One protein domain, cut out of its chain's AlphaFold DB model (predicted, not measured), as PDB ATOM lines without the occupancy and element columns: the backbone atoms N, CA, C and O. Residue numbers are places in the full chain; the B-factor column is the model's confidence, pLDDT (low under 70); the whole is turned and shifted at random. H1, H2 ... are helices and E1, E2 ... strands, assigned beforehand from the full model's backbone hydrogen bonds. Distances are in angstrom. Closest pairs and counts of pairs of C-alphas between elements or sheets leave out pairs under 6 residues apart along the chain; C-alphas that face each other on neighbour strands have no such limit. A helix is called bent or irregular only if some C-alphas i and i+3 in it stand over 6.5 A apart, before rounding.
ATOM      1  N   ILE A   5      26.284  32.707 -37.514       77.56
ATOM      2  CA  ILE A   5      26.179  33.601 -36.361       77.56
ATOM      3  C   ILE A   5      26.023  35.014 -36.899       77.56
ATOM      4  O   ILE A   5      26.888  35.511 -37.612       77.56
ATOM      5  N   PHE A   6      24.906  35.651 -36.554       83.12
ATOM      6  CA  PHE A   6      24.650  37.055 -36.845       83.12
ATOM      7  C   PHE A   6      24.381  37.784 -35.539       83.12
ATOM      8  O   PHE A   6      23.389  37.499 -34.861       83.12
ATOM      9  N   LYS A   7      25.253  38.728 -35.200       81.06
ATOM     10  CA  LYS A   7      25.074  39.622 -34.057       81.06
ATOM     11  C   LYS A   7      24.982  41.043 -34.562       81.06
ATOM     12  O   LYS A   7      25.733  41.421 -35.444       81.06
ATOM     13  N   CYS A   8      24.062  41.828 -34.018       82.62
ATOM     14  CA  CYS A   8      23.896  43.227 -34.387       82.62
ATOM     15  C   CYS A   8      23.663  44.040 -33.121       82.62
ATOM     16  O   CYS A   8      22.619  43.931 -32.475       82.62
ATOM     17  N   ARG A   9      24.674  44.819 -32.752       82.06
ATOM     18  CA  ARG A   9      24.660  45.707 -31.590       82.06
ATOM     19  C   ARG A   9      24.768  47.146 -32.057       82.06
ATOM     20  O   ARG A   9      24.796  47.391 -33.260       82.06
ATOM     21  N   TYR A  10      24.731  48.097 -31.133       77.31
ATOM     22  CA  TYR A  10      24.907  49.501 -31.468       77.31
ATOM     23  C   TYR A  10      25.792  50.205 -30.446       77.31
ATOM     24  O   TYR A  10      25.720  49.922 -29.251       77.31
ATOM     25  N   ILE A  11      26.563  51.174 -30.927       74.38
ATOM     26  CA  ILE A  11      27.342  52.104 -30.118       74.38
ATOM     27  C   ILE A  11      26.492  53.365 -29.922       74.38
ATOM     28  O   ILE A  11      26.090  54.009 -30.894       74.38
ATOM     29  N   LYS A  12      26.191  53.704 -28.664       65.94
ATOM     30  CA  LYS A  12      25.617  55.000 -28.253       65.94
ATOM     31  C   LYS A  12      26.700  55.809 -27.562       65.94
ATOM     32  O   LYS A  12      27.548  55.207 -26.918       65.94
ATOM     33  N   ASN A  13      26.629  57.140 -27.648       59.62
ATOM     34  CA  ASN A  13      27.487  58.058 -26.891       59.62
ATOM     35  C   ASN A  13      27.607  57.618 -25.421       59.62
ATOM     36  O   ASN A  13      26.718  57.877 -24.611       59.62
ATOM     37  N   ALA A  14      28.700  56.926 -25.112       47.94
ATOM     38  CA  ALA A  14      29.022  56.376 -23.810       47.94
ATOM     39  C   ALA A  14      30.528  56.551 -23.604       47.94
ATOM     40  O   ALA A  14      31.340  55.693 -23.937       47.94
ATOM     41  N   ALA A  15      30.891  57.723 -23.089       46.09
ATOM     42  CA  ALA A  15      32.094  57.876 -22.297       46.09
ATOM     43  C   ALA A  15      31.708  57.500 -20.864       46.09
ATOM     44  O   ALA A  15      30.970  58.250 -20.240       46.09
ATOM     45  N   GLU A  16      32.127  56.320 -20.402       44.41
ATOM     46  CA  GLU A  16      32.590  56.066 -19.029       44.41
ATOM     47  C   GLU A  16      32.886  54.565 -18.834       44.41
ATOM     48  O   GLU A  16      32.009  53.712 -18.934       44.41
ATOM     49  N   HIS A  17      34.152  54.278 -18.507       49.47
ATOM     50  CA  HIS A  17      34.657  53.044 -17.881       49.47
ATOM     51  C   HIS A  17      34.907  51.767 -18.706       49.47
ATOM     52  O   HIS A  17      34.542  50.683 -18.266       49.47
ATOM     53  N   LEU A  18      35.708  51.845 -19.783       45.06
ATOM     54  CA  LEU A  18      36.384  50.665 -20.384       45.06
ATOM     55  C   LEU A  18      37.893  50.845 -20.671       45.06
ATOM     56  O   LEU A  18      38.548  49.959 -21.222       45.06
ATOM     57  N   GLU A  19      38.488  51.936 -20.180       39.03
ATOM     58  CA  GLU A  19      39.904  52.288 -20.374       39.03
ATOM     59  C   GLU A  19      40.876  51.223 -19.821       39.03
ATOM     60  O   GLU A  19      41.927  50.973 -20.408       39.03
ATOM     61  N   ASN A  20      40.493  50.487 -18.770       46.28
ATOM     62  CA  ASN A  20      41.326  49.426 -18.190       46.28
ATOM     63  C   ASN A  20      41.330  48.116 -18.999       46.28
ATOM     64  O   ASN A  20      42.279  47.345 -18.877       46.28
ATOM     65  N   LEU A  21      40.321  47.860 -19.842       45.97
ATOM     66  CA  LEU A  21      40.277  46.666 -20.698       45.97
ATOM     67  C   LEU A  21      40.846  46.962 -22.091       45.97
ATOM     68  O   LEU A  21      41.583  46.146 -22.633       45.97
ATOM     69  N   VAL A  22      40.610  48.163 -22.629       41.88
ATOM     70  CA  VAL A  22      41.237  48.619 -23.881       41.88
ATOM     71  C   VAL A  22      42.746  48.780 -23.722       41.88
ATOM     72  O   VAL A  22      43.487  48.326 -24.586       41.88
ATOM     73  N   THR A  23      43.230  49.316 -22.597       40.06
ATOM     74  CA  THR A  23      44.678  49.393 -22.320       40.06
ATOM     75  C   THR A  23      45.285  47.998 -22.115       40.06
ATOM     76  O   THR A  23      46.416  47.752 -22.526       40.06
ATOM     77  N   TYR A  24      44.519  47.049 -21.565       46.97
ATOM     78  CA  TYR A  24      44.922  45.645 -21.410       46.97
ATOM     79  C   TYR A  24      44.974  44.877 -22.747       46.97
ATOM     80  O   TYR A  24      45.805  43.988 -22.922       46.97
ATOM     81  N   ILE A  25      44.124  45.243 -23.711       45.88
ATOM     82  CA  ILE A  25      44.063  44.650 -25.055       45.88
ATOM     83  C   ILE A  25      45.078  45.311 -26.012       45.88
ATOM     84  O   ILE A  25      45.736  44.613 -26.781       45.88
ATOM     85  N   ALA A  26      45.271  46.631 -25.930       38.53
ATOM     86  CA  ALA A  26      46.153  47.408 -26.808       38.53
ATOM     87  C   ALA A  26      47.651  47.284 -26.471       38.53
ATOM     88  O   ALA A  26      48.490  47.527 -27.332       38.53
ATOM     89  N   THR A  27      48.010  46.881 -25.246       43.53
ATOM     90  CA  THR A  27      49.416  46.674 -24.832       43.53
ATOM     91  C   THR A  27      49.899  45.237 -24.999       43.53
ATOM     92  O   THR A  27      51.009  44.898 -24.584       43.53
ATOM     93  N   ARG A  28      49.114  44.373 -25.653       44.62
ATOM     94  CA  ARG A  28      49.545  43.010 -25.962       44.62
ATOM     95  C   ARG A  28      50.436  42.981 -27.213       44.62
ATOM     96  O   ARG A  28      50.098  42.367 -28.221       44.62
ATOM     97  N   GLU A  29      51.609  43.608 -27.132       33.88
ATOM     98  CA  GLU A  29      52.749  43.186 -27.950       33.88
ATOM     99  C   GLU A  29      53.118  41.752 -27.544       33.88
ATOM    100  O   GLU A  29      53.432  41.482 -26.388       33.88
ATOM    101  N   GLY A  30      53.059  40.809 -28.488       49.66
ATOM    102  CA  GLY A  30      53.570  39.455 -28.274       49.66
ATOM    103  C   GLY A  30      52.794  38.640 -27.239       49.66
ATOM    104  O   GLY A  30      53.343  38.235 -26.217       49.66
ATOM    105  N   VAL A  31      51.535  38.301 -27.546       40.50
ATOM    106  CA  VAL A  31      50.901  37.117 -26.945       40.50
ATOM    107  C   VAL A  31      51.879  35.953 -27.052       40.50
ATOM    108  O   VAL A  31      52.285  35.627 -28.169       40.50
ATOM    109  N   GLU A  32      52.268  35.366 -25.915       39.97
ATOM    110  CA  GLU A  32      53.147  34.195 -25.857       39.97
ATOM    111  C   GLU A  32      52.805  33.230 -26.992       39.97
ATOM    112  O   GLU A  32      51.715  32.653 -27.037       39.97
ATOM    113  N   LYS A  33      53.738  33.063 -27.937       45.47
ATOM    114  CA  LYS A  33      53.648  31.988 -28.919       45.47
ATOM    115  C   LYS A  33      53.724  30.691 -28.127       45.47
ATOM    116  O   LYS A  33      54.813  30.263 -27.754       45.47
ATOM    117  N   ILE A  34      52.567  30.088 -27.855       50.88
ATOM    118  CA  ILE A  34      52.491  28.759 -27.254       50.88
ATOM    119  C   ILE A  34      53.320  27.841 -28.163       50.88
ATOM    120  O   ILE A  34      53.020  27.761 -29.366       50.88
ATOM    121  N   PRO A  35      54.375  27.183 -27.642       52.84
ATOM    122  CA  PRO A  35      55.172  26.255 -28.428       52.84
ATOM    123  C   PRO A  35      54.237  25.241 -29.102       52.84
ATOM    124  O   PRO A  35      53.298  24.786 -28.445       52.84
ATOM    125  N   PRO A  36      54.447  24.872 -30.380       54.88
ATOM    126  CA  PRO A  36      53.493  24.058 -31.141       54.88
ATOM    127  C   PRO A  36      53.060  22.760 -30.432       54.88
ATOM    128  O   PRO A  36      51.942  22.302 -30.635       54.88
ATOM    129  N   GLY A  37      53.895  22.212 -29.540       57.75
ATOM    130  CA  GLY A  37      53.583  21.027 -28.735       57.75
ATOM    131  C   GLY A  37      52.525  21.200 -27.629       57.75
ATOM    132  O   GLY A  37      51.964  20.200 -27.196       57.75
ATOM    133  N   ASN A  38      52.201  22.424 -27.189       59.97
ATOM    134  CA  ASN A  38      51.354  22.663 -26.004       59.97
ATOM    135  C   ASN A  38      49.910  23.099 -26.318       59.97
ATOM    136  O   ASN A  38      49.117  23.310 -25.402       59.97
ATOM    137  N   ARG A  39      49.543  23.235 -27.597       64.56
ATOM    138  CA  ARG A  39      48.241  23.780 -28.028       64.56
ATOM    139  C   ARG A  39      47.047  22.863 -27.733       64.56
ATOM    140  O   ARG A  39      45.973  23.338 -27.382       64.56
ATOM    141  N   LYS A  40      47.276  21.545 -27.772       70.88
ATOM    142  CA  LYS A  40      46.264  20.503 -27.509       70.88
ATOM    143  C   LYS A  40      46.100  20.132 -26.029       70.88
ATOM    144  O   LYS A  40      45.337  19.225 -25.712       70.88
ATOM    145  N   LEU A  41      46.819  20.790 -25.116       77.62
ATOM    146  CA  LEU A  41      46.652  20.555 -23.679       77.62
ATOM    147  C   LEU A  41      45.283  21.067 -23.200       77.62
ATOM    148  O   LEU A  41      44.747  21.989 -23.815       77.62
ATOM    149  N   PRO A  42      44.722  20.531 -22.101       79.75
ATOM    150  CA  PRO A  42      43.495  21.058 -21.508       79.75
ATOM    151  C   PRO A  42      43.640  22.527 -21.098       79.75
ATOM    152  O   PRO A  42      44.684  22.932 -20.581       79.75
ATOM    153  N   ALA A  43      42.580  23.316 -21.273       83.19
ATOM    154  CA  ALA A  43      42.571  24.739 -20.950       83.19
ATOM    155  C   ALA A  43      42.990  25.019 -19.499       83.19
ATOM    156  O   ALA A  43      42.520  24.374 -18.552       83.19
ATOM    157  N   SER A  44      43.857  26.018 -19.328       78.69
ATOM    158  CA  SER A  44      44.397  26.396 -18.024       78.69
ATOM    159  C   SER A  44      43.310  26.929 -17.086       78.69
ATOM    160  O   SER A  44      42.285  27.462 -17.517       78.69
ATOM    161  N   LYS A  45      43.550  26.843 -15.771       74.50
ATOM    162  CA  LYS A  45      42.628  27.370 -14.750       74.50
ATOM    163  C   LYS A  45      42.313  28.860 -14.967       74.50
ATOM    164  O   LYS A  45      41.152  29.244 -14.918       74.50
ATOM    165  N   LYS A  46      43.333  29.659 -15.311       70.38
ATOM    166  CA  LYS A  46      43.186  31.091 -15.624       70.38
ATOM    167  C   LYS A  46      42.302  31.340 -16.846       70.38
ATOM    168  O   LYS A  46      41.503  32.267 -16.833       70.38
ATOM    169  N   GLN A  47      42.420  30.517 -17.891       77.88
ATOM    170  CA  GLN A  47      41.548  30.633 -19.063       77.88
ATOM    171  C   GLN A  47      40.100  30.304 -18.709       77.88
ATOM    172  O   GLN A  47      39.215  31.049 -19.095       77.88
ATOM    173  N   LYS A  48      39.850  29.253 -17.919       79.31
ATOM    174  CA  LYS A  48      38.489  28.906 -17.470       79.31
ATOM    175  C   LYS A  48      37.848  30.020 -16.637       79.31
ATOM    176  O   LYS A  48      36.680  30.331 -16.842       79.31
ATOM    177  N   GLU A  49      38.615  30.642 -15.742       73.56
ATOM    178  CA  GLU A  49      38.171  31.805 -14.959       73.56
ATOM    179  C   GLU A  49      37.868  33.010 -15.862       73.56
ATOM    180  O   GLU A  49      36.814  33.629 -15.735       73.56
ATOM    181  N   LEU A  50      38.748  33.309 -16.824       73.62
ATOM    182  CA  LEU A  50      38.539  34.404 -17.773       73.62
ATOM    183  C   LEU A  50      37.322  34.157 -18.675       73.62
ATOM    184  O   LEU A  50      36.535  35.069 -18.895       73.62
ATOM    185  N   MET A  51      37.122  32.925 -19.140       80.88
ATOM    186  CA  MET A  51      35.943  32.533 -19.912       80.88
ATOM    187  C   MET A  51      34.656  32.684 -19.106       80.88
ATOM    188  O   MET A  51      33.684  33.223 -19.624       80.88
ATOM    189  N   ALA A  52      34.646  32.257 -17.841       78.19
ATOM    190  CA  ALA A  52      33.491  32.436 -16.965       78.19
ATOM    191  C   ALA A  52      33.167  33.924 -16.752       78.19
ATOM    192  O   ALA A  52      31.999  34.306 -16.774       78.19
ATOM    193  N   ASN A  53      34.191  34.773 -16.619       76.12
ATOM    194  CA  ASN A  53      34.009  36.221 -16.528       76.12
ATOM    195  C   ASN A  53      33.446  36.810 -17.827       76.12
ATOM    196  O   ASN A  53      32.495  37.584 -17.775       76.12
ATOM    197  N   VAL A  54      33.983  36.407 -18.984       77.75
ATOM    198  CA  VAL A  54      33.499  36.838 -20.304       77.75
ATOM    199  C   VAL A  54      32.048  36.412 -20.528       77.75
ATOM    200  O   VAL A  54      31.249  37.230 -20.960       77.75
ATOM    201  N   LEU A  55      31.672  35.181 -20.175       81.06
ATOM    202  CA  LEU A  55      30.294  34.686 -20.284       81.06
ATOM    203  C   LEU A  55      29.346  35.357 -19.282       81.06
ATOM    204  O   LEU A  55      28.170  35.534 -19.569       81.06
ATOM    205  N   SER A  56      29.838  35.740 -18.105       78.25
ATOM    206  CA  SER A  56      29.049  36.499 -17.128       78.25
ATOM    207  C   SER A  56      28.786  37.927 -17.614       78.25
ATOM    208  O   SER A  56      27.662  38.423 -17.547       78.25
ATOM    209  N   GLN A  57      29.822  38.584 -18.136       76.06
ATOM    210  CA  GLN A  57      29.755  39.969 -18.593       76.06
ATOM    211  C   GLN A  57      29.056  40.104 -19.952       76.06
ATOM    212  O   GLN A  57      28.314  41.060 -20.173       76.06
ATOM    213  N   PHE A  58      29.252  39.130 -20.839       80.50
ATOM    214  CA  PHE A  58      28.699  39.078 -22.190       80.50
ATOM    215  C   PHE A  58      28.033  37.708 -22.439       80.50
ATOM    216  O   PHE A  58      28.598  36.863 -23.138       80.50
ATOM    217  N   PRO A  59      26.836  37.449 -21.876       79.81
ATOM    218  CA  PRO A  59      26.193  36.127 -21.924       79.81
ATOM    219  C   PRO A  59      25.927  35.581 -23.325       79.81
ATOM    220  O   PRO A  59      25.972  34.375 -23.545       79.81
ATOM    221  N   ASP A  60      25.708  36.456 -24.301       77.19
ATOM    222  CA  ASP A  60      25.501  36.089 -25.703       77.19
ATOM    223  C   ASP A  60      26.784  35.592 -26.396       77.19
ATOM    224  O   ASP A  60      26.739  35.108 -27.528       77.19
ATOM    225  N   THR A  61      27.955  35.678 -25.754       82.25
ATOM    226  CA  THR A  61      29.179  35.013 -26.239       82.25
ATOM    227  C   THR A  61      29.092  33.488 -26.151       82.25
ATOM    228  O   THR A  61      29.822  32.811 -26.866       82.25
ATOM    229  N   ALA A  62      28.138  32.936 -25.394       82.75
ATOM    230  CA  ALA A  62      27.850  31.502 -25.408       82.75
ATOM    231  C   ALA A  62      27.412  30.986 -26.795       82.75
ATOM    232  O   ALA A  62      27.588  29.810 -27.093       82.75
ATOM    233  N   ASP A  63      26.890  31.860 -27.661       78.94
ATOM    234  CA  ASP A  63      26.414  31.479 -28.997       78.94
ATOM    235  C   ASP A  63      27.532  31.426 -30.061       78.94
ATOM    236  O   ASP A  63      27.237  31.179 -31.234       78.94
ATOM    237  N   LEU A  64      28.791  31.700 -29.679       83.31
ATOM    238  CA  LEU A  64      29.967  31.698 -30.561       83.31
ATOM    239  C   LEU A  64      30.386  30.290 -30.984       83.31
ATOM    240  O   LEU A  64      30.395  29.373 -30.164       83.31
ATOM    241  N   PHE A  65      30.831  30.133 -32.236       82.94
ATOM    242  CA  PHE A  65      31.351  28.850 -32.705       82.94
ATOM    243  C   PHE A  65      32.614  28.450 -31.936       82.94
ATOM    244  O   PHE A  65      32.761  27.293 -31.558       82.94
ATOM    245  N   GLU A  66      33.465  29.417 -31.588       85.94
ATOM    246  CA  GLU A  66      34.661  29.201 -30.778       85.94
ATOM    247  C   GLU A  66      34.326  28.642 -29.382       85.94
ATOM    248  O   GLU A  66      35.095  27.863 -28.816       85.94
ATOM    249  N   TYR A  67      33.167  29.008 -28.817       86.62
ATOM    250  CA  TYR A  67      32.714  28.451 -27.541       86.62
ATOM    251  C   TYR A  67      32.242  27.006 -27.696       86.62
ATOM    252  O   TYR A  67      32.543  26.162 -26.854       86.62
ATOM    253  N   GLU A  68      31.543  26.696 -28.787       83.06
ATOM    254  CA  GLU A  68      31.138  25.326 -29.107       83.06
ATOM    255  C   GLU A  68      32.345  24.422 -29.352       83.06
ATOM    256  O   GLU A  68      32.377  23.295 -28.853       83.06
ATOM    257  N   ASP A  69      33.357  24.910 -30.064       83.31
ATOM    258  CA  ASP A  69      34.598  24.177 -30.304       83.31
ATOM    259  C   ASP A  69      35.374  23.950 -29.007       83.31
ATOM    260  O   ASP A  69      35.925  22.866 -28.792       83.31
ATOM    261  N   TYR A  70      35.345  24.915 -28.083       85.31
ATOM    262  CA  TYR A  70      35.833  24.714 -26.723       85.31
ATOM    263  C   TYR A  70      35.019  23.663 -25.949       85.31
ATOM    264  O   TYR A  70      35.606  22.801 -25.296       85.31
ATOM    265  N   LEU A  71      33.683  23.693 -26.006       85.38
ATOM    266  CA  LEU A  71      32.841  22.709 -25.314       85.38
ATOM    267  C   LEU A  71      33.068  21.289 -25.849       85.38
ATOM    268  O   LEU A  71      33.092  20.338 -25.070       85.38
ATOM    269  N   LYS A  72      33.279  21.147 -27.163       84.62
ATOM    270  CA  LYS A  72      33.637  19.873 -27.799       84.62
ATOM    271  C   LYS A  72      35.054  19.436 -27.427       84.62
ATOM    272  O   LYS A  72      35.282  18.260 -27.153       84.62
ATOM    273  N   GLN A  73      36.011  20.365 -27.445       85.00
ATOM    274  CA  GLN A  73      37.427  20.116 -27.172       85.00
ATOM    275  C   GLN A  73      38.014  21.257 -26.319       85.00
ATOM    276  O   GLN A  73      38.469  22.264 -26.862       85.00
ATOM    277  N   PRO A  74      38.052  21.121 -24.979       85.88
ATOM    278  CA  PRO A  74      38.427  22.212 -24.079       85.88
ATOM    279  C   PRO A  74      39.949  22.377 -23.970       85.88
ATOM    280  O   PRO A  74      40.538  22.204 -22.898       85.88
ATOM    281  N   THR A  75      40.600  22.687 -25.090       84.81
ATOM    282  CA  THR A  75      42.051  22.868 -25.199       84.81
ATOM    283  C   THR A  75      42.479  24.302 -24.877       84.81
ATOM    284  O   THR A  75      41.670  25.231 -24.863       84.81
ATOM    285  N   VAL A  76      43.772  24.504 -24.601       78.38
ATOM    286  CA  VAL A  76      44.372  25.838 -24.416       78.38
ATOM    287  C   VAL A  76      44.184  26.702 -25.667       78.38
ATOM    288  O   VAL A  76      43.961  27.908 -25.531       78.38
ATOM    289  N   GLU A  77      44.271  26.104 -26.855       79.38
ATOM    290  CA  GLU A  77      44.038  26.765 -28.145       79.38
ATOM    291  C   GLU A  77      42.582  27.233 -28.263       79.38
ATOM    292  O   GLU A  77      42.358  28.442 -28.280       79.38
ATOM    293  N   ASN A  78      41.602  26.328 -28.161       81.31
ATOM    294  CA  ASN A  78      40.178  26.668 -28.305       81.31
ATOM    295  C   ASN A  78      39.703  27.661 -27.234       81.31
ATOM    296  O   ASN A  78      38.926  28.569 -27.512       81.31
ATOM    297  N   ALA A  79      40.214  27.546 -26.002       78.75
ATOM    298  CA  ALA A  79      39.928  28.518 -24.949       78.75
ATOM    299  C   ALA A  79      40.480  29.913 -25.284       78.75
ATOM    300  O   ALA A  79      39.813  30.916 -25.042       78.75
ATOM    301  N   SER A  80      41.695  29.995 -25.836       78.31
ATOM    302  CA  SER A  80      42.296  31.276 -26.238       78.31
ATOM    303  C   SER A  80      41.577  31.888 -27.431       78.31
ATOM    304  O   SER A  80      41.397  33.105 -27.462       78.31
ATOM    305  N   GLU A  81      41.165  31.062 -28.391       79.94
ATOM    306  CA  GLU A  81      40.396  31.495 -29.555       79.94
ATOM    307  C   GLU A  81      39.028  32.025 -29.144       79.94
ATOM    308  O   GLU A  81      38.699  33.146 -29.517       79.94
ATOM    309  N   PHE A  82      38.298  31.321 -28.272       82.50
ATOM    310  CA  PHE A  82      37.037  31.823 -27.727       82.50
ATOM    311  C   PHE A  82      37.207  33.138 -26.965       82.50
ATOM    312  O   PHE A  82      36.462  34.078 -27.215       82.50
ATOM    313  N   ILE A  83      38.192  33.245 -26.066       74.00
ATOM    314  CA  ILE A  83      38.433  34.490 -25.316       74.00
ATOM    315  C   ILE A  83      38.739  35.641 -26.281       74.00
ATOM    316  O   ILE A  83      38.217  36.741 -26.113       74.00
ATOM    317  N   THR A  84      39.568  35.390 -27.294       76.12
ATOM    318  CA  THR A  84      39.949  36.407 -28.283       76.12
ATOM    319  C   THR A  84      38.750  36.814 -29.133       76.12
ATOM    320  O   THR A  84      38.464  38.001 -29.227       76.12
ATOM    321  N   ALA A  85      38.001  35.853 -29.678       77.56
ATOM    322  CA  ALA A  85      36.809  36.105 -30.482       77.56
ATOM    323  C   ALA A  85      35.712  36.811 -29.676       77.56
ATOM    324  O   ALA A  85      35.083  37.747 -30.164       77.56
ATOM    325  N   ALA A  86      35.505  36.416 -28.420       78.00
ATOM    326  CA  ALA A  86      34.555  37.068 -27.536       78.00
ATOM    327  C   ALA A  86      34.960  38.520 -27.257       78.00
ATOM    328  O   ALA A  86      34.120  39.405 -27.359       78.00
ATOM    329  N   LEU A  87      36.228  38.805 -26.968       72.75
ATOM    330  CA  LEU A  87      36.680  40.188 -26.783       72.75
ATOM    331  C   LEU A  87      36.592  41.000 -28.085       72.75
ATOM    332  O   LEU A  87      36.097  42.125 -28.059       72.75
ATOM    333  N   ASP A  88      36.979  40.414 -29.220       72.06
ATOM    334  CA  ASP A  88      36.916  41.046 -30.544       72.06
ATOM    335  C   ASP A  88      35.474  41.409 -30.938       72.06
ATOM    336  O   ASP A  88      35.209  42.525 -31.389       72.06
ATOM    337  N   GLN A  89      34.512  40.509 -30.717       73.81
ATOM    338  CA  GLN A  89      33.101  40.758 -31.034       73.81
ATOM    339  C   GLN A  89      32.407  41.740 -30.088       73.81
ATOM    340  O   GLN A  89      31.316  42.211 -30.401       73.81
ATOM    341  N   ASN A  90      33.011  42.031 -28.936       75.81
ATOM    342  CA  ASN A  90      32.481  42.974 -27.955       75.81
ATOM    343  C   ASN A  90      33.265  44.301 -27.945       75.81
ATOM    344  O   ASN A  90      32.979  45.159 -27.113       75.81
ATOM    345  N   LEU A  91      34.233  44.498 -28.854       71.31
ATOM    346  CA  LEU A  91      35.086  45.692 -28.891       71.31
ATOM    347  C   LEU A  91      34.297  46.991 -29.114       71.31
ATOM    348  O   LEU A  91      34.716  48.048 -28.653       71.31
ATOM    349  N   ASP A  92      33.138  46.912 -29.766       65.56
ATOM    350  CA  ASP A  92      32.202  48.024 -29.951       65.56
ATOM    351  C   ASP A  92      31.694  48.605 -28.623       65.56
ATOM    352  O   ASP A  92      31.420  49.797 -28.526       65.56
ATOM    353  N   GLN A  93      31.600  47.774 -27.585       70.00
ATOM    354  CA  GLN A  93      31.272  48.228 -26.238       70.00
ATOM    355  C   GLN A  93      32.494  48.809 -25.530       70.00
ATOM    356  O   GLN A  93      32.331  49.671 -24.677       70.00
ATOM    357  N   LEU A  94      33.700  48.353 -25.887       63.19
ATOM    358  CA  LEU A  94      34.963  48.681 -25.222       63.19
ATOM    359  C   LEU A  94      35.626  49.967 -25.743       63.19
ATOM    360  O   LEU A  94      36.310  50.626 -24.967       63.19
ATOM    361  N   ALA A  95      35.442  50.334 -27.018       61.72
ATOM    362  CA  ALA A  95      36.188  51.403 -27.692       61.72
ATOM    363  C   ALA A  95      35.293  52.461 -28.376       61.72
ATOM    364  O   ALA A  95      34.142  52.203 -28.719       61.72
ATOM    365  N   HIS A  96      35.839  53.661 -28.623       66.81
ATOM    366  CA  HIS A  96      35.159  54.715 -29.393       66.81
ATOM    367  C   HIS A  96      34.980  54.331 -30.874       66.81
ATOM    368  O   HIS A  96      35.769  53.563 -31.428       66.81
ATOM    369  N   GLN A  97      33.976  54.919 -31.537       68.06
ATOM    370  CA  GLN A  97      33.595  54.618 -32.926       68.06
ATOM    371  C   GLN A  97      34.780  54.690 -33.916       68.06
ATOM    372  O   GLN A  97      34.973  53.765 -34.703       68.06
ATOM    373  N   GLU A  98      35.636  55.716 -33.828       65.50
ATOM    374  CA  GLU A  98      36.830  55.875 -34.687       65.50
ATOM    375  C   GLU A  98      37.875  54.770 -34.477       65.50
ATOM    376  O   GLU A  98      38.523  54.302 -35.418       65.50
ATOM    377  N   VAL A  99      38.043  54.343 -33.223       68.75
ATOM    378  CA  VAL A  99      39.001  53.301 -32.830       68.75
ATOM    379  C   VAL A  99      38.536  51.948 -33.364       68.75
ATOM    380  O   VAL A  99      39.346  51.182 -33.888       68.75
ATOM    381  N   TYR A 100      37.228  51.685 -33.310       73.56
ATOM    382  CA  TYR A 100      36.630  50.467 -33.849       73.56
ATOM    383  C   TYR A 100      36.799  50.362 -35.375       73.56
ATOM    384  O   TYR A 100      37.241  49.320 -35.863       73.56
ATOM    385  N   VAL A 101      36.537  51.446 -36.123       67.81
ATOM    386  CA  VAL A 101      36.724  51.507 -37.592       67.81
ATOM    387  C   VAL A 101      38.171  51.182 -37.976       67.81
ATOM    388  O   VAL A 101      38.411  50.341 -38.844       67.81
ATOM    389  N   ASN A 102      39.143  51.822 -37.315       70.62
ATOM    390  CA  ASN A 102      40.563  51.578 -37.571       70.62
ATOM    391  C   ASN A 102      40.947  50.123 -37.276       70.62
ATOM    392  O   ASN A 102      41.584  49.476 -38.106       70.62
ATOM    393  N   TYR A 103      40.507  49.589 -36.134       76.00
ATOM    394  CA  TYR A 103      40.818  48.223 -35.717       76.00
ATOM    395  C   TYR A 103      40.364  47.174 -36.739       76.00
ATOM    396  O   TYR A 103      41.175  46.353 -37.178       76.00
ATOM    397  N   ILE A 104      39.097  47.215 -37.176       74.62
ATOM    398  CA  ILE A 104      38.577  46.221 -38.127       74.62
ATOM    399  C   ILE A 104      39.230  46.344 -39.515       74.62
ATOM    400  O   ILE A 104      39.315  45.353 -40.238       74.62
ATOM    401  N   ALA A 105      39.736  47.526 -39.882       67.88
ATOM    402  CA  ALA A 105      40.347  47.789 -41.183       67.88
ATOM    403  C   ALA A 105      41.810  47.328 -41.302       67.88
ATOM    404  O   ALA A 105      42.253  46.978 -42.401       67.88
ATOM    405  N   THR A 106      42.579  47.377 -40.207       68.44
ATOM    406  CA  THR A 106      44.043  47.164 -40.217       68.44
ATOM    407  C   THR A 106      44.501  45.891 -39.507       68.44
ATOM    408  O   THR A 106      45.705  45.671 -39.359       68.44
ATOM    409  N   ARG A 107      43.570  45.040 -39.068       71.81
ATOM    410  CA  ARG A 107      43.857  43.781 -38.364       71.81
ATOM    411  C   ARG A 107      44.767  42.850 -39.194       71.81
ATOM    412  O   ARG A 107      44.595  42.776 -40.411       71.81
ATOM    413  N   PRO A 108      45.696  42.080 -38.582       63.91
ATOM    414  CA  PRO A 108      46.670  41.252 -39.313       63.91
ATOM    415  C   PRO A 108      46.088  40.222 -40.295       63.91
ATOM    416  O   PRO A 108      46.779  39.820 -41.225       63.91
ATOM    417  N   ARG A 109      44.834  39.793 -40.091       70.06
ATOM    418  CA  ARG A 109      44.106  38.828 -40.937       70.06
ATOM    419  C   ARG A 109      42.927  39.449 -41.698       70.06
ATOM    420  O   ARG A 109      42.102  38.724 -42.249       70.06
ATOM    421  N   ALA A 110      42.846  40.779 -41.728       73.19
ATOM    422  CA  ALA A 110      41.924  41.476 -42.610       73.19
ATOM    423  C   ALA A 110      42.409  41.343 -44.054       73.19
ATOM    424  O   ALA A 110      43.545  41.706 -44.374       73.19
ATOM    425  N   GLU A 111      41.552  40.819 -44.923       74.62
ATOM    426  CA  GLU A 111      41.855  40.736 -46.345       74.62
ATOM    427  C   GLU A 111      41.729  42.130 -46.970       74.62
ATOM    428  O   GLU A 111      40.765  42.856 -46.722       74.62
ATOM    429  N   LYS A 112      42.739  42.545 -47.739       75.62
ATOM    430  CA  LYS A 112      42.841  43.915 -48.250       75.62
ATOM    431  C   LYS A 112      42.507  43.956 -49.734       75.62
ATOM    432  O   LYS A 112      43.256  43.428 -50.547       75.62
ATOM    433  N   LEU A 113      41.430  44.660 -50.074       65.88
ATOM    434  CA  LEU A 113      41.091  45.021 -51.457       65.88
ATOM    435  C   LEU A 113      41.817  46.311 -51.917       65.88
ATOM    436  O   LEU A 113      41.742  46.683 -53.083       65.88
ATOM    437  N   GLY A 114      42.545  46.981 -51.008       66.81
ATOM    438  CA  GLY A 114      43.338  48.194 -51.251       66.81
ATOM    439  C   GLY A 114      44.407  48.421 -50.166       66.81
ATOM    440  O   GLY A 114      45.001  47.470 -49.664       66.81
ATOM    441  N   ALA A 115      44.659  49.673 -49.757       67.19
ATOM    442  CA  ALA A 115      45.626  49.980 -48.686       67.19
ATOM    443  C   ALA A 115      45.215  49.415 -47.301       67.19
ATOM    444  O   ALA A 115      46.064  49.167 -46.438       67.19
ATOM    445  N   HIS A 116      43.916  49.176 -47.103       73.38
ATOM    446  CA  HIS A 116      43.287  48.624 -45.899       73.38
ATOM    447  C   HIS A 116      42.138  47.662 -46.265       73.38
ATOM    448  O   HIS A 116      41.803  47.523 -47.441       73.38
ATOM    449  N   GLY A 117      41.525  47.011 -45.268       76.88
ATOM    450  CA  GLY A 117      40.494  45.977 -45.462       76.88
ATOM    451  C   GLY A 117      39.037  46.447 -45.592       76.88
ATOM    452  O   GLY A 117      38.172  45.614 -45.833       76.88
ATOM    453  N   LEU A 118      38.739  47.745 -45.421       78.81
ATOM    454  CA  LEU A 118      37.361  48.254 -45.557       78.81
ATOM    455  C   LEU A 118      36.852  48.260 -47.005       78.81
ATOM    456  O   LEU A 118      37.561  48.706 -47.907       78.81
ATOM    457  N   PHE A 119      35.588  47.880 -47.176       84.56
ATOM    458  CA  PHE A 119      34.797  47.991 -48.403       84.56
ATOM    459  C   PHE A 119      33.359  48.465 -48.105       84.56
ATOM    460  O   PHE A 119      32.920  48.455 -46.953       84.56
ATOM    461  N   SER A 120      32.636  48.924 -49.132       85.69
ATOM    462  CA  SER A 120      31.275  49.484 -49.016       85.69
ATOM    463  C   SER A 120      30.455  49.291 -50.309       85.69
ATOM    464  O   SER A 120      30.865  48.551 -51.210       85.69
ATOM    465  N   ASP A 121      29.305  49.965 -50.425       78.50
ATOM    466  CA  ASP A 121      28.500  50.013 -51.657       78.50
ATOM    467  C   ASP A 121      29.241  50.638 -52.850       78.50
ATOM    468  O   ASP A 121      28.991  50.249 -53.988       78.50
ATOM    469  N   GLU A 122      30.144  51.592 -52.609       73.12
ATOM    470  CA  GLU A 122      30.849  52.320 -53.667       73.12
ATOM    471  C   GLU A 122      32.143  51.596 -54.077       73.12
ATOM    472  O   GLU A 122      32.902  51.137 -53.224       73.12
ATOM    473  N   ASP A 123      32.430  51.535 -55.383       69.12
ATOM    474  CA  ASP A 123      33.701  51.010 -55.924       69.12
ATOM    475  C   ASP A 123      34.847  52.047 -55.856       69.12
ATOM    476  O   ASP A 123      35.939  51.836 -56.388       69.12
ATOM    477  N   ALA A 124      34.607  53.194 -55.209       71.38
ATOM    478  CA  ALA A 124      35.599  54.241 -55.011       71.38
ATOM    479  C   ALA A 124      36.614  53.849 -53.915       71.38
ATOM    480  O   ALA A 124      36.236  53.264 -52.896       71.38
ATOM    481  N   PRO A 125      37.907  54.197 -54.070       69.75
ATOM    482  CA  PRO A 125      38.913  53.918 -53.053       69.75
ATOM    483  C   PRO A 125      38.601  54.686 -51.763       69.75
ATOM    484  O   PRO A 125      38.615  55.918 -51.727       69.75
ATOM    485  N   LEU A 126      38.338  53.939 -50.693       78.94
ATOM    486  CA  LEU A 126      38.084  54.479 -49.361       78.94
ATOM    487  C   LEU A 126      39.385  54.997 -48.726       78.94
ATOM    488  O   LEU A 126      40.467  54.448 -48.936       78.94
ATOM    489  N   VAL A 127      39.274  56.063 -47.929       78.06
ATOM    490  CA  VAL A 127      40.386  56.622 -47.146       78.06
ATOM    491  C   VAL A 127      40.078  56.416 -45.668       78.06
ATOM    492  O   VAL A 127      39.225  57.113 -45.121       78.06
ATOM    493  N   LEU A 128      40.777  55.475 -45.025       70.12
ATOM    494  CA  LEU A 128      40.508  55.043 -43.645       70.12
ATOM    495  C   LEU A 128      40.345  56.194 -42.645       70.12
ATOM    496  O   LEU A 128      39.392  56.191 -41.876       70.12
ATOM    497  N   SER A 129      41.236  57.191 -42.674       71.62
ATOM    498  CA  SER A 129      41.174  58.326 -41.745       71.62
ATOM    499  C   SER A 129      39.904  59.163 -41.912       71.62
ATOM    500  O   SER A 129      39.336  59.588 -40.912       71.62
ATOM    501  N   LYS A 130      39.420  59.346 -43.149       76.62
ATOM    502  CA  LYS A 130      38.171  60.072 -43.424       76.62
ATOM    503  C   LYS A 130      36.946  59.284 -42.979       76.62
ATOM    504  O   LYS A 130      36.049  59.861 -42.385       76.62
ATOM    505  N   VAL A 131      36.923  57.976 -43.245       76.50
ATOM    506  CA  VAL A 131      35.816  57.103 -42.818       76.50
ATOM    507  C   VAL A 131      35.756  57.025 -41.291       76.50
ATOM    508  O   VAL A 131      34.672  57.066 -40.719       76.50
ATOM    509  N   ALA A 132      36.910  56.954 -40.620       71.94
ATOM    510  CA  ALA A 132      36.975  56.985 -39.163       71.94
ATOM    511  C   ALA A 132      36.409  58.300 -38.605       71.94
ATOM    512  O   ALA A 132      35.521  58.237 -37.765       71.94
ATOM    513  N   GLU A 133      36.840  59.459 -39.114       71.94
ATOM    514  CA  GLU A 133      36.334  60.783 -38.704       71.94
ATOM    515  C   GLU A 133      34.826  60.960 -38.994       71.94
ATOM    516  O   GLU A 133      34.075  61.475 -38.164       71.94
ATOM    517  N   GLU A 134      34.349  60.487 -40.150       78.19
ATOM    518  CA  GLU A 134      32.932  60.526 -40.534       78.19
ATOM    519  C   GLU A 134      32.061  59.706 -39.575       78.19
ATOM    520  O   GLU A 134      31.045  60.195 -39.080       78.19
ATOM    521  N   VAL A 135      32.466  58.469 -39.280       79.69
ATOM    522  CA  VAL A 135      31.725  57.605 -38.355       79.69
ATOM    523  C   VAL A 135      31.843  58.125 -36.921       79.69
ATOM    524  O   VAL A 135      30.847  58.124 -36.210       79.69
ATOM    525  N   GLY A 136      33.016  58.611 -36.504       74.06
ATOM    526  CA  GLY A 136      33.270  59.126 -35.154       74.06
ATOM    527  C   GLY A 136      32.545  60.417 -34.801       74.06
ATOM    528  O   GLY A 136      32.188  60.636 -33.645       74.06
ATOM    529  N   SER A 137      32.288  61.261 -35.799       75.94
ATOM    530  CA  SER A 137      31.497  62.485 -35.639       75.94
ATOM    531  C   SER A 137      29.981  62.244 -35.723       75.94
ATOM    532  O   SER A 137      29.194  63.180 -35.533       75.94
ATOM    533  N   HIS A 138      29.537  61.005 -35.970       80.06
ATOM    534  CA  HIS A 138      28.122  60.678 -36.097       80.06
ATOM    535  C   HIS A 138      27.405  60.685 -34.738       80.06
ATOM    536  O   HIS A 138      27.734  59.952 -33.812       80.06
ATOM    537  N   THR A 139      26.351  61.497 -34.625       79.38
ATOM    538  CA  THR A 139      25.613  61.690 -33.360       79.38
ATOM    539  C   THR A 139      24.466  60.696 -33.137       79.38
ATOM    540  O   THR A 139      23.864  60.687 -32.061       79.38
ATOM    541  N   GLY A 140      24.138  59.879 -34.144       80.56
ATOM    542  CA  GLY A 140      23.089  58.858 -34.100       80.56
ATOM    543  C   GLY A 140      23.597  57.491 -33.639       80.56
ATOM    544  O   GLY A 140      24.755  57.325 -33.259       80.56
ATOM    545  N   ASN A 141      22.721  56.482 -33.672       84.44
ATOM    546  CA  ASN A 141      23.134  55.108 -33.375       84.44
ATOM    547  C   ASN A 141      23.977  54.554 -34.532       84.44
ATOM    548  O   ASN A 141      23.547  54.593 -35.684       84.44
ATOM    549  N   VAL A 142      25.127  53.966 -34.203       82.19
ATOM    550  CA  VAL A 142      25.953  53.214 -35.153       82.19
ATOM    551  C   VAL A 142      25.842  51.737 -34.814       82.19
ATOM    552  O   VAL A 142      26.242  51.327 -33.726       82.19
ATOM    553  N   TRP A 143      25.272  50.942 -35.714       87.19
ATOM    554  CA  TRP A 143      25.135  49.500 -35.547       87.19
ATOM    555  C   TRP A 143      26.385  48.763 -36.019       87.19
ATOM    556  O   TRP A 143      26.961  49.099 -37.052       87.19
ATOM    557  N   THR A 144      26.757  47.709 -35.299       84.94
ATOM    558  CA  THR A 144      27.966  46.904 -35.520       84.94
ATOM    559  C   THR A 144      27.616  45.442 -35.833       84.94
ATOM    560  O   THR A 144      27.793  44.564 -34.983       84.94
ATOM    561  N   PRO A 145      27.025  45.128 -37.007       87.00
ATOM    562  CA  PRO A 145      26.765  43.743 -37.368       87.00
ATOM    563  C   PRO A 145      28.053  42.923 -37.501       87.00
ATOM    564  O   PRO A 145      29.024  43.373 -38.100       87.00
ATOM    565  N   ILE A 146      28.036  41.695 -36.998       84.75
ATOM    566  CA  ILE A 146      29.100  40.708 -37.183       84.75
ATOM    567  C   ILE A 146      28.454  39.440 -37.725       84.75
ATOM    568  O   ILE A 146      27.529  38.900 -37.107       84.75
ATOM    569  N   ILE A 147      28.929  38.986 -38.884       87.38
ATOM    570  CA  ILE A 147      28.475  37.750 -39.527       87.38
ATOM    571  C   ILE A 147      29.639  36.766 -39.527       87.38
ATOM    572  O   ILE A 147      30.697  37.088 -40.056       87.38
ATOM    573  N   SER A 148      29.452  35.584 -38.948       86.12
ATOM    574  CA  SER A 148      30.477  34.538 -38.868       86.12
ATOM    575  C   SER A 148      29.963  33.210 -39.422       86.12
ATOM    576  O   SER A 148      28.787  32.864 -39.238       86.12
ATOM    577  N   LEU A 149      30.857  32.485 -40.100       81.56
ATOM    578  CA  LEU A 149      30.654  31.152 -40.667       81.56
ATOM    579  C   LEU A 149      31.718  30.191 -40.137       81.56
ATOM    580  O   LEU A 149      32.841  30.607 -39.864       81.56
ATOM    581  N   GLN A 150      31.388  28.900 -40.075       83.25
ATOM    582  CA  GLN A 150      32.409  27.863 -39.906       83.25
ATOM    583  C   GLN A 150      33.309  27.813 -41.140       83.25
ATOM    584  O   GLN A 150      32.847  28.029 -42.266       83.25
ATOM    585  N   ARG A 151      34.596  27.518 -40.943       84.88
ATOM    586  CA  ARG A 151      35.587  27.451 -42.022       84.88
ATOM    587  C   ARG A 151      35.163  26.503 -43.139       84.88
ATOM    588  O   ARG A 151      35.316  26.849 -44.308       84.88
ATOM    589  N   GLU A 152      34.637  25.335 -42.794       81.62
ATOM    590  CA  GLU A 152      34.218  24.319 -43.755       81.62
ATOM    591  C   GLU A 152      33.074  24.832 -44.638       81.62
ATOM    592  O   GLU A 152      33.123  24.674 -45.856       81.62
ATOM    593  N   ASP A 153      32.088  25.508 -44.043       81.19
ATOM    594  CA  ASP A 153      30.959  26.094 -44.766       81.19
ATOM    595  C   ASP A 153      31.390  27.291 -45.617       81.19
ATOM    596  O   ASP A 153      30.992  27.395 -46.774       81.19
ATOM    597  N   ALA A 154      32.249  28.164 -45.088       83.38
ATOM    598  CA  ALA A 154      32.774  29.298 -45.839       83.38
ATOM    599  C   ALA A 154      33.573  28.851 -47.072       83.38
ATOM    600  O   ALA A 154      33.373  29.400 -48.150       83.38
ATOM    601  N   ALA A 155      34.427  27.829 -46.942       85.19
ATOM    602  CA  ALA A 155      35.179  27.275 -48.068       85.19
ATOM    603  C   ALA A 155      34.261  26.557 -49.072       85.19
ATOM    604  O   ALA A 155      34.361  26.778 -50.276       85.19
ATOM    605  N   ARG A 156      33.326  25.731 -48.583       87.75
ATOM    606  CA  ARG A 156      32.380  24.972 -49.418       87.75
ATOM    607  C   ARG A 156      31.455  25.878 -50.232       87.75
ATOM    608  O   ARG A 156      31.125  25.542 -51.364       87.75
ATOM    609  N   LEU A 157      31.029  26.997 -49.651       83.62
ATOM    610  CA  LEU A 157      30.054  27.920 -50.239       83.62
ATOM    611  C   LEU A 157      30.707  29.136 -50.918       83.62
ATOM    612  O   LEU A 157      29.998  29.979 -51.462       83.62
ATOM    613  N   GLY A 158      32.043  29.239 -50.899       86.06
ATOM    614  CA  GLY A 158      32.797  30.312 -51.558       86.06
ATOM    615  C   GLY A 158      32.815  31.659 -50.818       86.06
ATOM    616  O   GLY A 158      33.110  32.684 -51.431       86.06
ATOM    617  N   TYR A 159      32.521  31.674 -49.515       86.50
ATOM    618  CA  TYR A 159      32.563  32.843 -48.622       86.50
ATOM    619  C   TYR A 159      33.879  32.947 -47.824       86.50
ATOM    620  O   TYR A 159      33.912  33.439 -46.695       86.50
ATOM    621  N   ASP A 160      34.987  32.476 -48.388       85.00
ATOM    622  CA  ASP A 160      36.327  32.502 -47.789       85.00
ATOM    623  C   ASP A 160      37.202  33.678 -48.265       85.00
ATOM    624  O   ASP A 160      38.393  33.729 -47.948       85.00
ATOM    625  N   ASN A 161      36.605  34.625 -48.994       85.56
ATOM    626  CA  ASN A 161      37.264  35.787 -49.586       85.56
ATOM    627  C   ASN A 161      36.404  37.060 -49.473       85.56
ATOM    628  O   ASN A 161      35.170  37.009 -49.471       85.56
ATOM    629  N   ALA A 162      37.051  38.226 -49.420       80.69
ATOM    630  CA  ALA A 162      36.376  39.516 -49.231       80.69
ATOM    631  C   ALA A 162      35.397  39.884 -50.364       80.69
ATOM    632  O   ALA A 162      34.378  40.530 -50.108       80.69
ATOM    633  N   ALA A 163      35.673  39.468 -51.605       84.50
ATOM    634  CA  ALA A 163      34.833  39.786 -52.762       84.50
ATOM    635  C   ALA A 163      33.437  39.142 -52.660       84.50
ATOM    636  O   ALA A 163      32.431  39.811 -52.916       84.50
ATOM    637  N   ALA A 164      33.361  37.882 -52.222       86.62
ATOM    638  CA  ALA A 164      32.100  37.178 -51.994       86.62
ATOM    639  C   ALA A 164      31.261  37.829 -50.880       86.62
ATOM    640  O   ALA A 164      30.054  38.030 -51.043       86.62
ATOM    641  N   TRP A 165      31.897  38.242 -49.777       86.62
ATOM    642  CA  TRP A 165      31.228  38.978 -48.696       86.62
ATOM    643  C   TRP A 165      30.705  40.341 -49.150       86.62
ATOM    644  O   TRP A 165      29.571  40.700 -48.836       86.62
ATOM    645  N   MET A 166      31.489  41.085 -49.933       86.69
ATOM    646  CA  MET A 166      31.051  42.360 -50.500       86.69
ATOM    647  C   MET A 166      29.818  42.186 -51.397       86.69
ATOM    648  O   MET A 166      28.854  42.942 -51.263       86.69
ATOM    649  N   ALA A 167      29.807  41.172 -52.267       88.38
ATOM    650  CA  ALA A 167      28.668  40.876 -53.136       88.38
ATOM    651  C   ALA A 167      27.401  40.511 -52.337       88.38
ATOM    652  O   ALA A 167      26.323  41.047 -52.608       88.38
ATOM    653  N   LEU A 168      27.536  39.660 -51.313       90.50
ATOM    654  CA  LEU A 168      26.437  39.276 -50.421       90.50
ATOM    655  C   LEU A 168      25.839  40.484 -49.693       90.50
ATOM    656  O   LEU A 168      24.620  40.661 -49.678       90.50
ATOM    657  N   LEU A 169      26.686  41.329 -49.103       90.00
ATOM    658  CA  LEU A 169      26.236  42.488 -48.332       90.00
ATOM    659  C   LEU A 169      25.565  43.543 -49.217       90.00
ATOM    660  O   LEU A 169      24.508  44.056 -48.846       90.00
ATOM    661  N   ARG A 170      26.087  43.778 -50.430       90.94
ATOM    662  CA  ARG A 170      25.425  44.618 -51.445       90.94
ATOM    663  C   ARG A 170      24.047  44.066 -51.822       90.94
ATOM    664  O   ARG A 170      23.084  44.828 -51.894       90.94
ATOM    665  N   LYS A 171      23.909  42.743 -51.990       89.69
ATOM    666  CA  LYS A 171      22.612  42.095 -52.272       89.69
ATOM    667  C   LYS A 171      21.619  42.251 -51.112       89.69
ATOM    668  O   LYS A 171      20.433  42.477 -51.342       89.69
ATOM    669  N   GLN A 172      22.093  42.173 -49.869       90.31
ATOM    670  CA  GLN A 172      21.256  42.267 -48.666       90.31
ATOM    671  C   GLN A 172      20.951  43.707 -48.227       90.31
ATOM    672  O   GLN A 172      20.129  43.912 -47.334       90.31
ATOM    673  N   ARG A 173      21.551  44.718 -48.865       90.25
ATOM    674  CA  ARG A 173      21.409  46.145 -48.534       90.25
ATOM    675  C   ARG A 173      19.969  46.586 -48.256       90.25
ATOM    676  O   ARG A 173      19.704  47.231 -47.245       90.25
ATOM    677  N   ASN A 174      19.028  46.224 -49.128       90.31
ATOM    678  CA  ASN A 174      17.625  46.629 -48.979       90.31
ATOM    679  C   ASN A 174      16.929  45.922 -47.808       90.31
ATOM    680  O   ASN A 174      16.097  46.531 -47.140       90.31
ATOM    681  N   VAL A 175      17.308  44.673 -47.518       88.56
ATOM    682  CA  VAL A 175      16.828  43.945 -46.336       88.56
ATOM    683  C   VAL A 175      17.347  44.630 -45.074       88.56
ATOM    684  O   VAL A 175      16.559  44.923 -44.180       88.56
ATOM    685  N   PHE A 176      18.638  44.976 -45.021       90.38
ATOM    686  CA  PHE A 176      19.201  45.756 -43.914       90.38
ATOM    687  C   PHE A 176      18.470  47.095 -43.737       90.38
ATOM    688  O   PHE A 176      18.023  47.395 -42.634       90.38
ATOM    689  N   ALA A 177      18.255  47.863 -44.809       91.75
ATOM    690  CA  ALA A 177      17.512  49.125 -44.766       91.75
ATOM    691  C   ALA A 177      16.095  48.953 -44.179       91.75
ATOM    692  O   ALA A 177      15.710  49.639 -43.226       91.75
ATOM    693  N   GLU A 178      15.329  47.985 -44.689       91.94
ATOM    694  CA  GLU A 178      13.955  47.716 -44.253       91.94
ATOM    695  C   GLU A 178      13.876  47.259 -42.788       91.94
ATOM    696  O   GLU A 178      13.022  47.732 -42.019       91.94
ATOM    697  N   GLN A 179      14.756  46.334 -42.394       92.38
ATOM    698  CA  GLN A 179      14.775  45.766 -41.047       92.38
ATOM    699  C   GLN A 179      15.292  46.780 -40.020       92.38
ATOM    700  O   GLN A 179      14.769  46.829 -38.906       92.38
ATOM    701  N   MET A 180      16.237  47.641 -40.407       92.44
ATOM    702  CA  MET A 180      16.744  48.734 -39.573       92.44
ATOM    703  C   MET A 180      15.868  49.994 -39.625       92.44
ATOM    704  O   MET A 180      16.180  50.967 -38.947       92.44
ATOM    705  N   LYS A 181      14.769  50.011 -40.394       91.75
ATOM    706  CA  LYS A 181      13.879  51.181 -40.562       91.75
ATOM    707  C   LYS A 181      14.622  52.440 -41.028       91.75
ATOM    708  O   LYS A 181      14.323  53.552 -40.586       91.75
ATOM    709  N   ILE A 182      15.576  52.255 -41.936       91.94
ATOM    710  CA  ILE A 182      16.331  53.313 -42.609       91.94
ATOM    711  C   ILE A 182      15.892  53.316 -44.074       91.94
ATOM    712  O   ILE A 182      15.831  52.263 -44.702       91.94
ATOM    713  N   ALA A 183      15.551  54.482 -44.627       89.19
ATOM    714  CA  ALA A 183      15.257  54.573 -46.057       89.19
ATOM    715  C   ALA A 183      16.510  54.158 -46.860       89.19
ATOM    716  O   ALA A 183      17.603  54.581 -46.472       89.19
ATOM    717  N   PRO A 184      16.406  53.345 -47.929       88.38
ATOM    718  CA  PRO A 184      17.574  52.811 -48.635       88.38
ATOM    719  C   PRO A 184      18.594  53.874 -49.064       88.38
ATOM    720  O   PRO A 184      19.791  53.623 -49.011       88.38
ATOM    721  N   GLU A 185      18.158  55.067 -49.453       88.38
ATOM    722  CA  GLU A 185      19.000  56.211 -49.822       88.38
ATOM    723  C   GLU A 185      19.797  56.811 -48.647       88.38
ATOM    724  O   GLU A 185      20.842  57.423 -48.854       88.38
ATOM    725  N   ASN A 186      19.335  56.597 -47.414       90.25
ATOM    726  CA  ASN A 186      19.948  57.105 -46.187       90.25
ATOM    727  C   ASN A 186      20.776  56.045 -45.448       90.25
ATOM    728  O   ASN A 186      21.332  56.355 -44.394       90.25
ATOM    729  N   LEU A 187      20.833  54.804 -45.941       91.69
ATOM    730  CA  LEU A 187      21.640  53.742 -45.343       91.69
ATOM    731  C   LEU A 187      23.109  53.922 -45.737       91.69
ATOM    732  O   LEU A 187      23.443  53.884 -46.921       91.69
ATOM    733  N   ARG A 188      23.984  54.073 -44.742       90.00
ATOM    734  CA  ARG A 188      25.439  54.070 -44.911       90.00
ATOM    735  C   ARG A 188      26.011  52.834 -44.237       90.00
ATOM    736  O   ARG A 188      25.635  52.532 -43.103       90.00
ATOM    737  N   TRP A 189      26.900  52.120 -44.925       91.12
ATOM    738  CA  TRP A 189      27.595  50.987 -44.329       91.12
ATOM    739  C   TRP A 189      29.022  50.814 -44.847       91.12
ATOM    740  O   TRP A 189      29.323  51.118 -46.000       91.12
ATOM    741  N   TYR A 190      29.874  50.275 -43.979       86.19
ATOM    742  CA  TYR A 190      31.236  49.840 -44.279       86.19
ATOM    743  C   TYR A 190      31.456  48.466 -43.662       86.19
ATOM    744  O   TYR A 190      30.887  48.170 -42.612       86.19
ATOM    745  N   ALA A 191      32.278  47.626 -44.279       85.88
ATOM    746  CA  ALA A 191      32.599  46.320 -43.726       85.88
ATOM    747  C   ALA A 191      34.050  45.915 -43.984       85.88
ATOM    748  O   ALA A 191      34.691  46.428 -44.896       85.88
ATOM    749  N   ALA A 192      34.557  44.991 -43.174       80.69
ATOM    750  CA  ALA A 192      35.856  44.355 -43.348       80.69
ATOM    751  C   ALA A 192      35.721  42.845 -43.130       80.69
ATOM    752  O   ALA A 192      35.134  42.399 -42.142       80.69
ATOM    753  N   PHE A 193      36.268  42.058 -44.056       84.31
ATOM    754  CA  PHE A 193      36.293  40.600 -43.966       84.31
ATOM    755  C   PHE A 193      37.621  40.120 -43.381       84.31
ATOM    756  O   PHE A 193      38.698  40.533 -43.824       84.31
ATOM    757  N   HIS A 194      37.544  39.246 -42.379       80.62
ATOM    758  CA  HIS A 194      38.697  38.656 -41.709       80.62
ATOM    759  C   HIS A 194      38.728  37.152 -41.968       80.62
ATOM    760  O   HIS A 194      37.850  36.401 -41.534       80.62
ATOM    761  N   ASN A 195      39.774  36.707 -42.662       81.56
ATOM    762  CA  ASN A 195      39.908  35.324 -43.100       81.56
ATOM    763  C   ASN A 195      40.541  34.453 -41.998       81.56
ATOM    764  O   ASN A 195      41.707  34.064 -42.053       81.56
ATOM    765  N   GLU A 196      39.767  34.196 -40.947       77.19
ATOM    766  CA  GLU A 196      40.209  33.553 -39.706       77.19
ATOM    767  C   GLU A 196      40.201  32.028 -39.752       77.19
ATOM    768  O   GLU A 196      39.240  31.438 -40.224       77.19
ATOM    769  N   GLY A 197      41.249  31.370 -39.241       70.38
ATOM    770  CA  GLY A 197      41.522  29.934 -39.450       70.38
ATOM    771  C   GLY A 197      40.314  29.004 -39.278       70.38
ATOM    772  O   GLY A 197      40.048  28.212 -40.180       70.38
ATOM    773  N   HIS A 198      39.553  29.163 -38.194       74.25
ATOM    774  CA  HIS A 198      38.383  28.336 -37.882       74.25
ATOM    775  C   HIS A 198      37.036  28.994 -38.207       74.25
ATOM    776  O   HIS A 198      36.130  28.304 -38.665       74.25
ATOM    777  N   HIS A 199      36.915  30.315 -38.039       80.31
ATOM    778  CA  HIS A 199      35.637  31.029 -38.167       80.31
ATOM    779  C   HIS A 199      35.800  32.338 -38.947       80.31
ATOM    780  O   HIS A 199      35.908  33.415 -38.342       80.31
ATOM    781  N   PRO A 200      35.892  32.277 -40.289       84.81
ATOM    782  CA  PRO A 200      35.928  33.473 -41.120       84.81
ATOM    783  C   PRO A 200      34.671  34.320 -40.889       84.81
ATOM    784  O   PRO A 200      33.544  33.820 -40.890       84.81
ATOM    785  N   HIS A 201      34.871  35.620 -40.686       86.31
ATOM    786  CA  HIS A 201      33.791  36.526 -40.315       86.31
ATOM    787  C   HIS A 201      33.961  37.917 -40.913       86.31
ATOM    788  O   HIS A 201      35.057  38.350 -41.276       86.31
ATOM    789  N   CYS A 202      32.846  38.630 -41.009       85.69
ATOM    790  CA  CYS A 202      32.777  39.982 -41.523       85.69
ATOM    791  C   CYS A 202      32.246  40.926 -40.441       85.69
ATOM    792  O   CYS A 202      31.163  40.710 -39.892       85.69
ATOM    793  N   HIS A 203      33.022  41.970 -40.152       84.56
ATOM    794  CA  HIS A 203      32.609  43.084 -39.306       84.56
ATOM    795  C   HIS A 203      31.983  44.170 -40.167       84.56
ATOM    796  O   HIS A 203      32.581  44.581 -41.160       84.56
ATOM    797  N   MET A 204      30.821  44.669 -39.764       88.00
ATOM    798  CA  MET A 204      30.122  45.761 -40.422       88.00
ATOM    799  C   MET A 204      29.919  46.938 -39.475       88.00
ATOM    800  O   MET A 204      29.812  46.789 -38.260       88.00
ATOM    801  N   ILE A 205      29.791  48.111 -40.074       85.25
ATOM    802  CA  ILE A 205      29.373  49.360 -39.457       85.25
ATOM    803  C   ILE A 205      28.220  49.869 -40.302       85.25
ATOM    804  O   ILE A 205      28.380  50.020 -41.509       85.25
ATOM    805  N   VAL A 206      27.063  50.106 -39.693       89.31
ATOM    806  CA  VAL A 206      25.846  50.535 -40.386       89.31
ATOM    807  C   VAL A 206      25.217  51.681 -39.612       89.31
ATOM    808  O   VAL A 206      25.053  51.586 -38.400       89.31
ATOM    809  N   TYR A 207      24.848  52.766 -40.283       87.25
ATOM    810  CA  TYR A 207      24.185  53.910 -39.656       87.25
ATOM    811  C   TYR A 207      23.307  54.654 -40.668       87.25
ATOM    812  O   TYR A 207      23.334  54.380 -41.871       87.25
ATOM    813  N   SER A 208      22.473  55.573 -40.176       90.69
ATOM    814  CA  SER A 208      21.649  56.416 -41.039       90.69
ATOM    815  C   SER A 208      22.320  57.764 -41.277       90.69
ATOM    816  O   SER A 208      22.804  58.383 -40.338       90.69
ATOM    817  N   ALA A 209      22.278  58.265 -42.510       87.75
ATOM    818  CA  ALA A 209      22.675  59.639 -42.815       87.75
ATOM    819  C   ALA A 209      21.854  60.687 -42.028       87.75
ATOM    820  O   ALA A 209      22.346  61.787 -41.793       87.75
ATOM    821  N   ASP A 210      20.632  60.351 -41.587       88.12
ATOM    822  CA  ASP A 210      19.857  61.131 -40.613       88.12
ATOM    823  C   ASP A 210      20.057  60.535 -39.202       88.12
ATOM    824  O   ASP A 210      19.488  59.479 -38.908       88.12
ATOM    825  N   PRO A 211      20.792  61.210 -38.291       82.88
ATOM    826  CA  PRO A 211      21.074  60.712 -36.940       82.88
ATOM    827  C   PRO A 211      19.836  60.371 -36.094       82.88
ATOM    828  O   PRO A 211      19.948  59.696 -35.071       82.88
ATOM    829  N   ARG A 212      18.647  60.861 -36.478       82.75
ATOM    830  CA  ARG A 212      17.379  60.632 -35.765       82.75
ATOM    831  C   ARG A 212      16.626  59.393 -36.255       82.75
ATOM    832  O   ARG A 212      15.564  59.080 -35.712       82.75
ATOM    833  N   LYS A 213      17.110  58.726 -37.304       83.88
ATOM    834  CA  LYS A 213      16.441  57.600 -37.965       83.88
ATOM    835  C   LYS A 213      17.208  56.298 -37.752       83.88
ATOM    836  O   LYS A 213      18.408  56.281 -37.503       83.88
ATOM    837  N   GLY A 214      16.477  55.196 -37.877       83.88
ATOM    838  CA  GLY A 214      16.989  53.843 -37.706       83.88
ATOM    839  C   GLY A 214      16.681  53.243 -36.332       83.88
ATOM    840  O   GLY A 214      16.827  53.876 -35.285       83.88
ATOM    841  N   TYR A 215      16.207  52.004 -36.345       87.06
ATOM    842  CA  TYR A 215      15.831  51.228 -35.172       87.06
ATOM    843  C   TYR A 215      15.880  49.731 -35.492       87.06
ATOM    844  O   TYR A 215      15.344  49.292 -36.509       87.06
ATOM    845  N   VAL A 216      16.461  48.938 -34.589       85.75
ATOM    846  CA  VAL A 216      16.590  47.483 -34.737       85.75
ATOM    847  C   VAL A 216      15.872  46.783 -33.585       85.75
ATOM    848  O   VAL A 216      16.194  47.001 -32.418       85.75
ATOM    849  N   SER A 217      14.893  45.938 -33.916       86.38
ATOM    850  CA  SER A 217      14.199  45.062 -32.960       86.38
ATOM    851  C   SER A 217      14.802  43.652 -32.952       86.38
ATOM    852  O   SER A 217      15.495  43.274 -33.893       86.38
ATOM    853  N   LYS A 218      14.491  42.827 -31.940       75.69
ATOM    854  CA  LYS A 218      14.911  41.408 -31.925       75.69
ATOM    855  C   LYS A 218      14.428  40.650 -33.171       75.69
ATOM    856  O   LYS A 218      15.228  40.003 -33.831       75.69
ATOM    857  N   SER A 219      13.162  40.840 -33.558       74.62
ATOM    858  CA  SER A 219      12.607  40.253 -34.788       74.62
ATOM    859  C   SER A 219      13.319  40.756 -36.050       74.62
ATOM    860  O   SER A 219      13.515  39.982 -36.979       74.62
TER     861      SER A 219
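Overview. This is residues 5 to 219 of the 1004 residues of the protein "TPR repeat-containing protein" of Clostridium sp. BNL1100 (UniProt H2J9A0). A twisted sheet of five strands stands between helices, with H7 and H8 over one face and the long, kinked H10 over the other. H2 to H5 form a separate group of helices at one side, where H5 packs beside H2 and H4, and of these four H3 and H5 only graze the sheet; residues 26 to 33, of which 26 belongs to H1, stick out. The printed part has 215 residues with ten named helices and five strands, in the order E1, H1 to H7, E2, H8, E3, H9, H10, E4, E5; the sheet runs E1, E3, E5, E4, E2, all antiparallel. The class is mixed, helices and strands, and the whole is compact, with a radius of gyration of the C-alphas of 17.6 A and spans of 52 by 43 by 36 A.

Arrangement. E1, residues 5 to 11, is an edge strand beside E3, residues 142 to 148, with N 7 and O 146 3.0 A apart, within hydrogen-bond range. E3 and E5, residues 201 to 208, are antiparallel neighbours, with N 143 and O 206 at 2.8 A, within hydrogen-bond range. E5 forms a hairpin with E4, residues 187 to 194, with N 203 and O 192 at 2.9 A. E2, residues 118 to 120, is the other edge strand, with its N 119 2.8 A from O 191 of E4. H1, residues 19 to 26, and H6, residues 91 to 94, only just touch, with 3 pairs of C-alphas within 8 A, the closest those of Val 22 and Leu 94 at 6.4 A. H2, residues 45 to 57, touches H5, residues 76 to 89, at a shallow tilt of 26 degrees, the same way, with the C-alphas of Met 51 and Ile 83 closest at 6.3 A. H4, residues 65 to 72, forms a helical hairpin with H5 at 27 degrees, with the C-alphas of Glu 66 and Phe 82 closest at 4.7 A. H3, residues 59 to 63, only grazes the sheet, as does H5. H7, residues 97 to 106, is on the sheet at a height of 8.8 A, on the same face as H6. H8, residues 128 to 136, touches H7 at a shallow tilt of 28 degrees, opposite ways, with the C-alphas of Glu 98 and Ala 132 closest at 4.6 A. H10, residues 162 to 179, is on the opposite face at a height of 8.9 A, over E5 and E4; it is irregular, with C-alphas 171 and 174 7.5 A apart. H9, residues 151 to 157, touches no helix. E3, H9, H10 and E4 make a split strand-helix-strand unit, two strands running the same way with E5 between them, and its crossover is right-handed. Every O i to N i+4 pair is within hydrogen-bond range in H2, H4, H5, H7, H8 and H9; H1 has 3 of 4, H10 12 of 14, H3 0 of 1 but 2 of 2 O i to N i+3 pairs, and H6 is too short for one.

Along the chain. E1 begins at C-alpha 5, (26.179, 33.601, -36.361), and is 19.6 A long, as is E3. H2 is 18.4 A, H5 19.8 A, H7 14.8 A and H10 23.9 A long. E4 is 23.1 A long, and E5, 23.3 A, ends at C-alpha 208, (21.649, 56.416, -41.039).

Size, cuts and confidence. The C-alphas farthest apart, of Gly 37 and Arg 212, are 54.1 A apart. The printed part has no cut. The links H1 to H2 and H7 to E2 are long. The mean pLDDT of the printed part is 76.1, and 44 residues are under 70, among them residues 12 to 39.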